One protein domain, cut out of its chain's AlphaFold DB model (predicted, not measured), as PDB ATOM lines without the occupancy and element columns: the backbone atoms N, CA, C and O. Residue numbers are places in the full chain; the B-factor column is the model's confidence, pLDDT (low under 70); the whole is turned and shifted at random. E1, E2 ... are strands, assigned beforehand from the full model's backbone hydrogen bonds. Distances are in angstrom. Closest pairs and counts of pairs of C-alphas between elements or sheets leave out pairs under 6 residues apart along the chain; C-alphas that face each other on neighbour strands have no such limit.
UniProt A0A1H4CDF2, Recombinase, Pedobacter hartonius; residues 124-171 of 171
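This is residues 124 to 171 of the 171 residues of the protein "Recombinase" of Pedobacter hartonius (UniProt A0A1H4CDF2). Little regular structure: a small three-strand sheet, made by hairpin E1-E2 with short E3 beside E2, and an unnamed leading stretch whose residues 124 to 131 pass over one face. The E1-E2 turn and the loop near Gln 139 make the two ends of the long axis. The 48 printed residues hold no named helix and strands E1, E2, E3, in that order along the chain and across the antiparallel sheet; the class is all strand, with 15 residues in named elements. It is compact, radius of gyration of the C-alphas 10.8 A, spanning 33 by 21 by 12 A.

After residues 124 to 142, E1 covers residues 143 to 148, 16.8 A, from C-alpha 143 at (17.915, 5.913, 19.176). E2 covers 153 to 158, 15.1 A. E3 covers 166 to 168, ending at C-alpha 168 (20.388, 11.685, 9.135).

The strands form a meander, each the antiparallel neighbour of the one before. Hairpin E1-E2 stands at 153 degrees, with N 147 and O 154 2.8 A apart. Hairpin E2-E3 stands at 138 degrees, with N 157 and O 167 2.8 A apart.

The farthest C-alphas, Gln 139 and Tyr 151, are 33.4 A apart. The printed part has no cut; no link is long. Residue 171 is under pLDDT 70.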
ATOM      1  N   HIS A 124       8.988   4.315  14.137       73.69
ATOM      2  CA  HIS A 124       8.417   5.207  13.120       73.69
ATOM      3  C   HIS A 124       8.885   4.753  11.726       73.69
ATOM      4  O   HIS A 124      10.054   4.400  11.594       73.69
ATOM      5  N   ASN A 125       8.041   4.821  10.688       79.62
ATOM      6  CA  ASN A 125       8.393   4.364   9.327       79.62
ATOM      7  C   ASN A 125       9.673   5.015   8.765       79.62
ATOM      8  O   ASN A 125      10.355   4.434   7.934       79.62
ATOM      9  N   LEU A 126      10.014   6.211   9.256       85.75
ATOM     10  CA  LEU A 126      11.220   6.975   8.894       85.75
ATOM     11  C   LEU A 126      12.446   6.650   9.766       85.75
ATOM     12  O   LEU A 126      13.510   7.236   9.601       85.75
ATOM     13  N   LEU A 127      12.295   5.762  10.746       88.69
ATOM     14  CA  LEU A 127      13.343   5.314  11.660       88.69
ATOM     15  C   LEU A 127      13.332   3.776  11.821       88.69
ATOM     16  O   LEU A 127      13.395   3.308  12.961       88.69
ATOM     17  N   PRO A 128      13.265   2.980  10.731       86.31
ATOM     18  CA  PRO A 128      13.090   1.523  10.803       86.31
ATOM     19  C   PRO A 128      14.209   0.802  11.569       86.31
ATOM     20  O   PRO A 128      13.989  -0.259  12.140       86.31
ATOM     21  N   LEU A 129      15.408   1.390  11.632       87.75
ATOM     22  CA  LEU A 129      16.573   0.803  12.304       87.75
ATOM     23  C   LEU A 129      16.735   1.290  13.755       87.75
ATOM     24  O   LEU A 129      17.764   1.051  14.393       87.75
ATOM     25  N   ARG A 130      15.740   1.997  14.311       86.75
ATOM     26  CA  ARG A 130      15.805   2.508  15.684       86.75
ATOM     27  C   ARG A 130      15.852   1.339  16.662       86.75
ATOM     28  O   ARG A 130      14.923   0.545  16.724       86.75
ATOM     29  N   GLY A 131      16.903   1.289  17.477       80.88
ATOM     30  CA  GLY A 131      17.120   0.189  18.414       80.88
ATOM     31  C   GLY A 131      18.024  -0.930  17.886       80.88
ATOM     32  O   GLY A 131      18.427  -1.765  18.686       80.88
ATOM     33  N   PHE A 132      18.379  -0.930  16.595       86.44
ATOM     34  CA  PHE A 132      19.267  -1.932  15.984       86.44
ATOM     35  C   PHE A 132      20.703  -1.429  15.809       86.44
ATOM     36  O   PHE A 132      21.653  -2.196  15.924       86.44
ATOM     37  N   LEU A 133      20.870  -0.141  15.506       89.81
ATOM     38  CA  LEU A 133      22.179   0.426  15.188       89.81
ATOM     39  C   LEU A 133      23.019   0.623  16.451       89.81
ATOM     40  O   LEU A 133      22.523   1.148  17.446       89.81
ATOM     41  N   LEU A 134      24.304   0.281  16.387       93.06
ATOM     42  CA  LEU A 134      25.274   0.597  17.434       93.06
ATOM     43  C   LEU A 134      26.006   1.899  17.109       93.06
ATOM     44  O   LEU A 134      26.291   2.217  15.955       93.06
ATOM     45  N   CYS A 135      26.301   2.675  18.146       94.44
ATOM     46  CA  CYS A 135      27.124   3.863  18.029       94.44
ATOM     47  C   CYS A 135      28.581   3.453  17.754       94.44
ATOM     48  O   CYS A 135      29.137   2.721  18.570       94.44
ATOM     49  N   PRO A 136      29.234   3.958  16.692       94.88
ATOM     50  CA  PRO A 136      30.629   3.622  16.406       94.88
ATOM     51  C   PRO A 136      31.597   4.082  17.507       94.88
ATOM     52  O   PRO A 136      32.623   3.445  17.706       94.88
ATOM     53  N   GLU A 137      31.264   5.143  18.252       95.12
ATOM     54  CA  GLU A 137      32.136   5.690  19.303       95.12
ATOM     55  C   GLU A 137      31.978   4.972  20.649       95.12
ATOM     56  O   GLU A 137      32.959   4.549  21.248       95.12
ATOM     57  N   CYS A 138      30.747   4.834  21.151       94.44
ATOM     58  CA  CYS A 138      30.508   4.312  22.505       94.44
ATOM     59  C   CYS A 138      29.843   2.933  22.547       94.44
ATOM     60  O   CYS A 138      29.512   2.458  23.632       94.44
ATOM     61  N   GLN A 139      29.583   2.320  21.386       93.62
ATOM     62  CA  GLN A 139      28.976   0.988  21.235       93.62
ATOM     63  C   GLN A 139      27.588   0.822  21.883       93.62
ATOM     64  O   GLN A 139      27.035  -0.273  21.937       93.62
ATOM     65  N   LYS A 140      26.966   1.916  22.338       90.50
ATOM     66  CA  LYS A 140      25.575   1.931  22.805       90.50
ATOM     67  C   LYS A 140      24.616   1.956  21.618       90.50
ATOM     68  O   LYS A 140      24.918   2.535  20.577       90.50
ATOM     69  N   VAL A 141      23.427   1.394  21.806       90.75
ATOM     70  CA  VAL A 141      22.361   1.402  20.796       90.75
ATOM     71  C   VAL A 141      21.927   2.840  20.477       90.75
ATOM     72  O   VAL A 141      21.573   3.609  21.376       90.75
ATOM     73  N   LEU A 142      21.924   3.200  19.194       92.00
ATOM     74  CA  LEU A 142      21.400   4.470  18.705       92.00
ATOM     75  C   LEU A 142      19.874   4.487  18.813       92.00
ATOM     76  O   LEU A 142      19.170   3.530  18.476       92.00
ATOM     77  N   THR A 143      19.348   5.628  19.247       90.69
ATOM     78  CA  THR A 143      17.915   5.913  19.176       90.69
ATOM     79  C   THR A 143      17.619   6.737  17.927       90.69
ATOM     80  O   THR A 143      18.510   7.003  17.123       90.69
ATOM     81  N   GLY A 144      16.370   7.150  17.746       91.19
ATOM     82  CA  GLY A 144      16.021   8.082  16.689       91.19
ATOM     83  C   GLY A 144      14.877   8.992  17.090       91.19
ATOM     84  O   GLY A 144      13.972   8.585  17.824       91.19
ATOM     85  N   SER A 145      14.936  10.232  16.622       90.75
ATOM     86  CA  SER A 145      13.911  11.241  16.868       90.75
ATOM     87  C   SER A 145      13.853  12.261  15.726       90.75
ATOM     88  O   SER A 145      14.856  12.478  15.033       90.75
ATOM     89  N   PRO A 146      12.681  12.881  15.500       92.00
ATOM     90  CA  PRO A 146      12.569  14.011  14.597       92.00
ATOM     91  C   PRO A 146      13.096  15.297  15.243       92.00
ATOM     92  O   PRO A 146      13.065  15.484  16.458       92.00
ATOM     93  N   SER A 147      13.544  16.232  14.417       91.81
ATOM     94  CA  SER A 147      13.848  17.608  14.806       91.81
ATOM     95  C   SER A 147      13.110  18.564  13.880       91.81
ATOM     96  O   SER A 147      13.150  18.408  12.659       91.81
ATOM     97  N   LYS A 148      12.388  19.518  14.472       93.62
ATOM     98  CA  LYS A 148      11.572  20.492  13.743       93.62
ATOM     99  C   LYS A 148      12.470  21.588  13.170       93.62
ATOM    100  O   LYS A 148      13.160  22.261  13.928       93.62
ATOM    101  N   GLY A 149      12.455  21.762  11.852       91.19
ATOM    102  CA  GLY A 149      12.997  22.946  11.187       91.19
ATOM    103  C   GLY A 149      11.896  23.940  10.814       91.19
ATOM    104  O   GLY A 149      10.753  23.812  11.248       91.19
ATOM    105  N   ARG A 150      12.232  24.916   9.963       93.62
ATOM    106  CA  ARG A 150      11.294  25.964   9.523       93.62
ATOM    107  C   ARG A 150      10.096  25.418   8.735       93.62
ATOM    108  O   ARG A 150       8.994  25.920   8.905       93.62
ATOM    109  N   TYR A 151      10.319  24.393   7.908       92.81
ATOM    110  CA  TYR A 151       9.318  23.882   6.957       92.81
ATOM    111  C   TYR A 151       9.005  22.387   7.103       92.81
ATOM    112  O   TYR A 151       8.004  21.922   6.570       92.81
ATOM    113  N   ALA A 152       9.851  21.616   7.793       91.12
ATOM    114  CA  ALA A 152       9.720  20.163   7.859       91.12
ATOM    115  C   ALA A 152      10.340  19.576   9.133       91.12
ATOM    116  O   ALA A 152      11.154  20.215   9.809       91.12
ATOM    117  N   TYR A 153       9.974  18.328   9.430       92.06
ATOM    118  CA  TYR A 153      10.667  17.493  10.405       92.06
ATOM    119  C   TYR A 153      11.779  16.697   9.724       92.06
ATOM    120  O   TYR A 153      11.560  16.045   8.705       92.06
ATOM    121  N   TYR A 154      12.964  16.718  10.324       91.75
ATOM    122  CA  TYR A 154      14.126  15.960   9.877       91.75
ATOM    123  C   TYR A 154      14.405  14.844  10.876       91.75
ATOM    124  O   TYR A 154      14.526  15.099  12.074       91.75
ATOM    125  N   TYR A 155      14.490  13.609  10.397       93.25
ATOM    126  CA  TYR A 155      14.672  12.430  11.237       93.25
ATOM    127  C   TYR A 155      16.148  12.057  11.317       93.25
ATOM    128  O   TYR A 155      16.882  12.156  10.333       93.25
ATOM    129  N   TYR A 156      16.588  11.648  12.505       94.25
ATOM    130  CA  TYR A 156      17.977  11.283  12.751       94.25
ATOM    131  C   TYR A 156      18.066  10.068  13.656       94.25
ATOM    132  O   TYR A 156      17.312   9.968  14.625       94.25
ATOM    133  N   TYR A 157      19.052   9.217  13.390       94.75
ATOM    134  CA  TYR A 157      19.590   8.284  14.367       94.75
ATOM    135  C   TYR A 157      20.652   9.003  15.190       94.75
ATOM    136  O   TYR A 157      21.539   9.641  14.629       94.75
ATOM    137  N   HIS A 158      20.571   8.956  16.512       94.50
ATOM    138  CA  HIS A 158      21.512   9.670  17.368       94.50
ATOM    139  C   HIS A 158      21.796   8.905  18.654       94.50
ATOM    140  O   HIS A 158      20.980   8.105  19.124       94.50
ATOM    141  N   CYS A 159      22.968   9.160  19.230       94.81
ATOM    142  CA  CYS A 159      23.331   8.615  20.527       94.81
ATOM    143  C   CYS A 159      22.688   9.423  21.675       94.81
ATOM    144  O   CYS A 159      21.915  10.368  21.471       94.81
ATOM    145  N   GLN A 160      22.969   9.012  22.910       88.19
ATOM    146  CA  GLN A 160      22.575   9.718  24.128       88.19
ATOM    147  C   GLN A 160      23.386  11.009  24.313       88.19
ATOM    148  O   GLN A 160      24.470  11.135  23.763       88.19
ATOM    149  N   LYS A 161      22.897  11.948  25.139       83.38
ATOM    150  CA  LYS A 161      23.474  13.301  25.325       83.38
ATOM    151  C   LYS A 161      24.995  13.356  25.553       83.38
ATOM    152  O   LYS A 161      25.615  14.334  25.161       83.38
ATOM    153  N   GLN A 162      25.581  12.336  26.180       89.50
ATOM    154  CA  GLN A 162      27.024  12.258  26.448       89.50
ATOM    155  C   GLN A 162      27.870  11.969  25.189       89.50
ATOM    156  O   GLN A 162      29.083  12.112  25.230       89.50
ATOM    157  N   CYS A 163      27.245  11.573  24.076       93.25
ATOM    158  CA  CYS A 163      27.889  11.176  22.827       93.25
ATOM    159  C   CYS A 163      27.239  11.923  21.651       93.25
ATOM    160  O   CYS A 163      26.036  11.803  21.411       93.25
ATOM    161  N   LYS A 164      28.025  12.699  20.895       93.06
ATOM    162  CA  LYS A 164      27.501  13.637  19.879       93.06
ATOM    163  C   LYS A 164      27.159  12.991  18.530       93.06
ATOM    164  O   LYS A 164      26.622  13.672  17.660       93.06
ATOM    165  N   VAL A 165      27.420  11.692  18.366       95.69
ATOM    166  CA  VAL A 165      27.126  10.936  17.141       95.69
ATOM    167  C   VAL A 165      25.668  11.089  16.703       95.69
ATOM    168  O   VAL A 165      24.732  10.801  17.461       95.69
ATOM    169  N   ARG A 166      25.489  11.492  15.440       94.38
ATOM    170  CA  ARG A 166      24.189  11.687  14.795       94.38
ATOM    171  C   ARG A 166      24.273  11.429  13.291       94.38
ATOM    172  O   ARG A 166      25.109  12.009  12.610       94.38
ATOM    173  N   PHE A 167      23.343  10.637  12.773       94.38
ATOM    174  CA  PHE A 167      23.187  10.319  11.357       94.38
ATOM    175  C   PHE A 167      21.791  10.719  10.895       94.38
ATOM    176  O   PHE A 167      20.803  10.452  11.578       94.38
ATOM    177  N   LYS A 168      21.685  11.373   9.740       92.81
ATOM    178  CA  LYS A 168      20.388  11.685   9.135       92.81
ATOM    179  C   LYS A 168      19.732  10.381   8.681       92.81
ATOM    180  O   LYS A 168      20.382   9.574   8.022       92.81
ATOM    181  N   ALA A 169      18.470  10.166   9.040       89.00
ATOM    182  CA  ALA A 169      17.708   9.064   8.472       89.00
ATOM    183  C   ALA A 169      17.471   9.370   6.985       89.00
ATOM    184  O   ALA A 169      17.079  10.492   6.642       89.00
ATOM    185  N   GLY A 170      17.793   8.411   6.113       77.00
ATOM    186  CA  GLY A 170      17.512   8.515   4.680       77.00
ATOM    187  C   GLY A 170      16.022   8.756   4.422       77.00
ATOM    188  O   GLY A 170      15.195   8.518   5.305       77.00
ATOM    189  N   LYS A 171      15.699   9.284   3.237       57.62
ATOM    190  CA  LYS A 171      14.310   9.308   2.765       57.62
ATOM    191  C   LYS A 171      13.839   7.892   2.470       57.62
ATOM    192  O   LYS A 171      14.674   7.125   1.946       57.62
TER     193      LYS A 171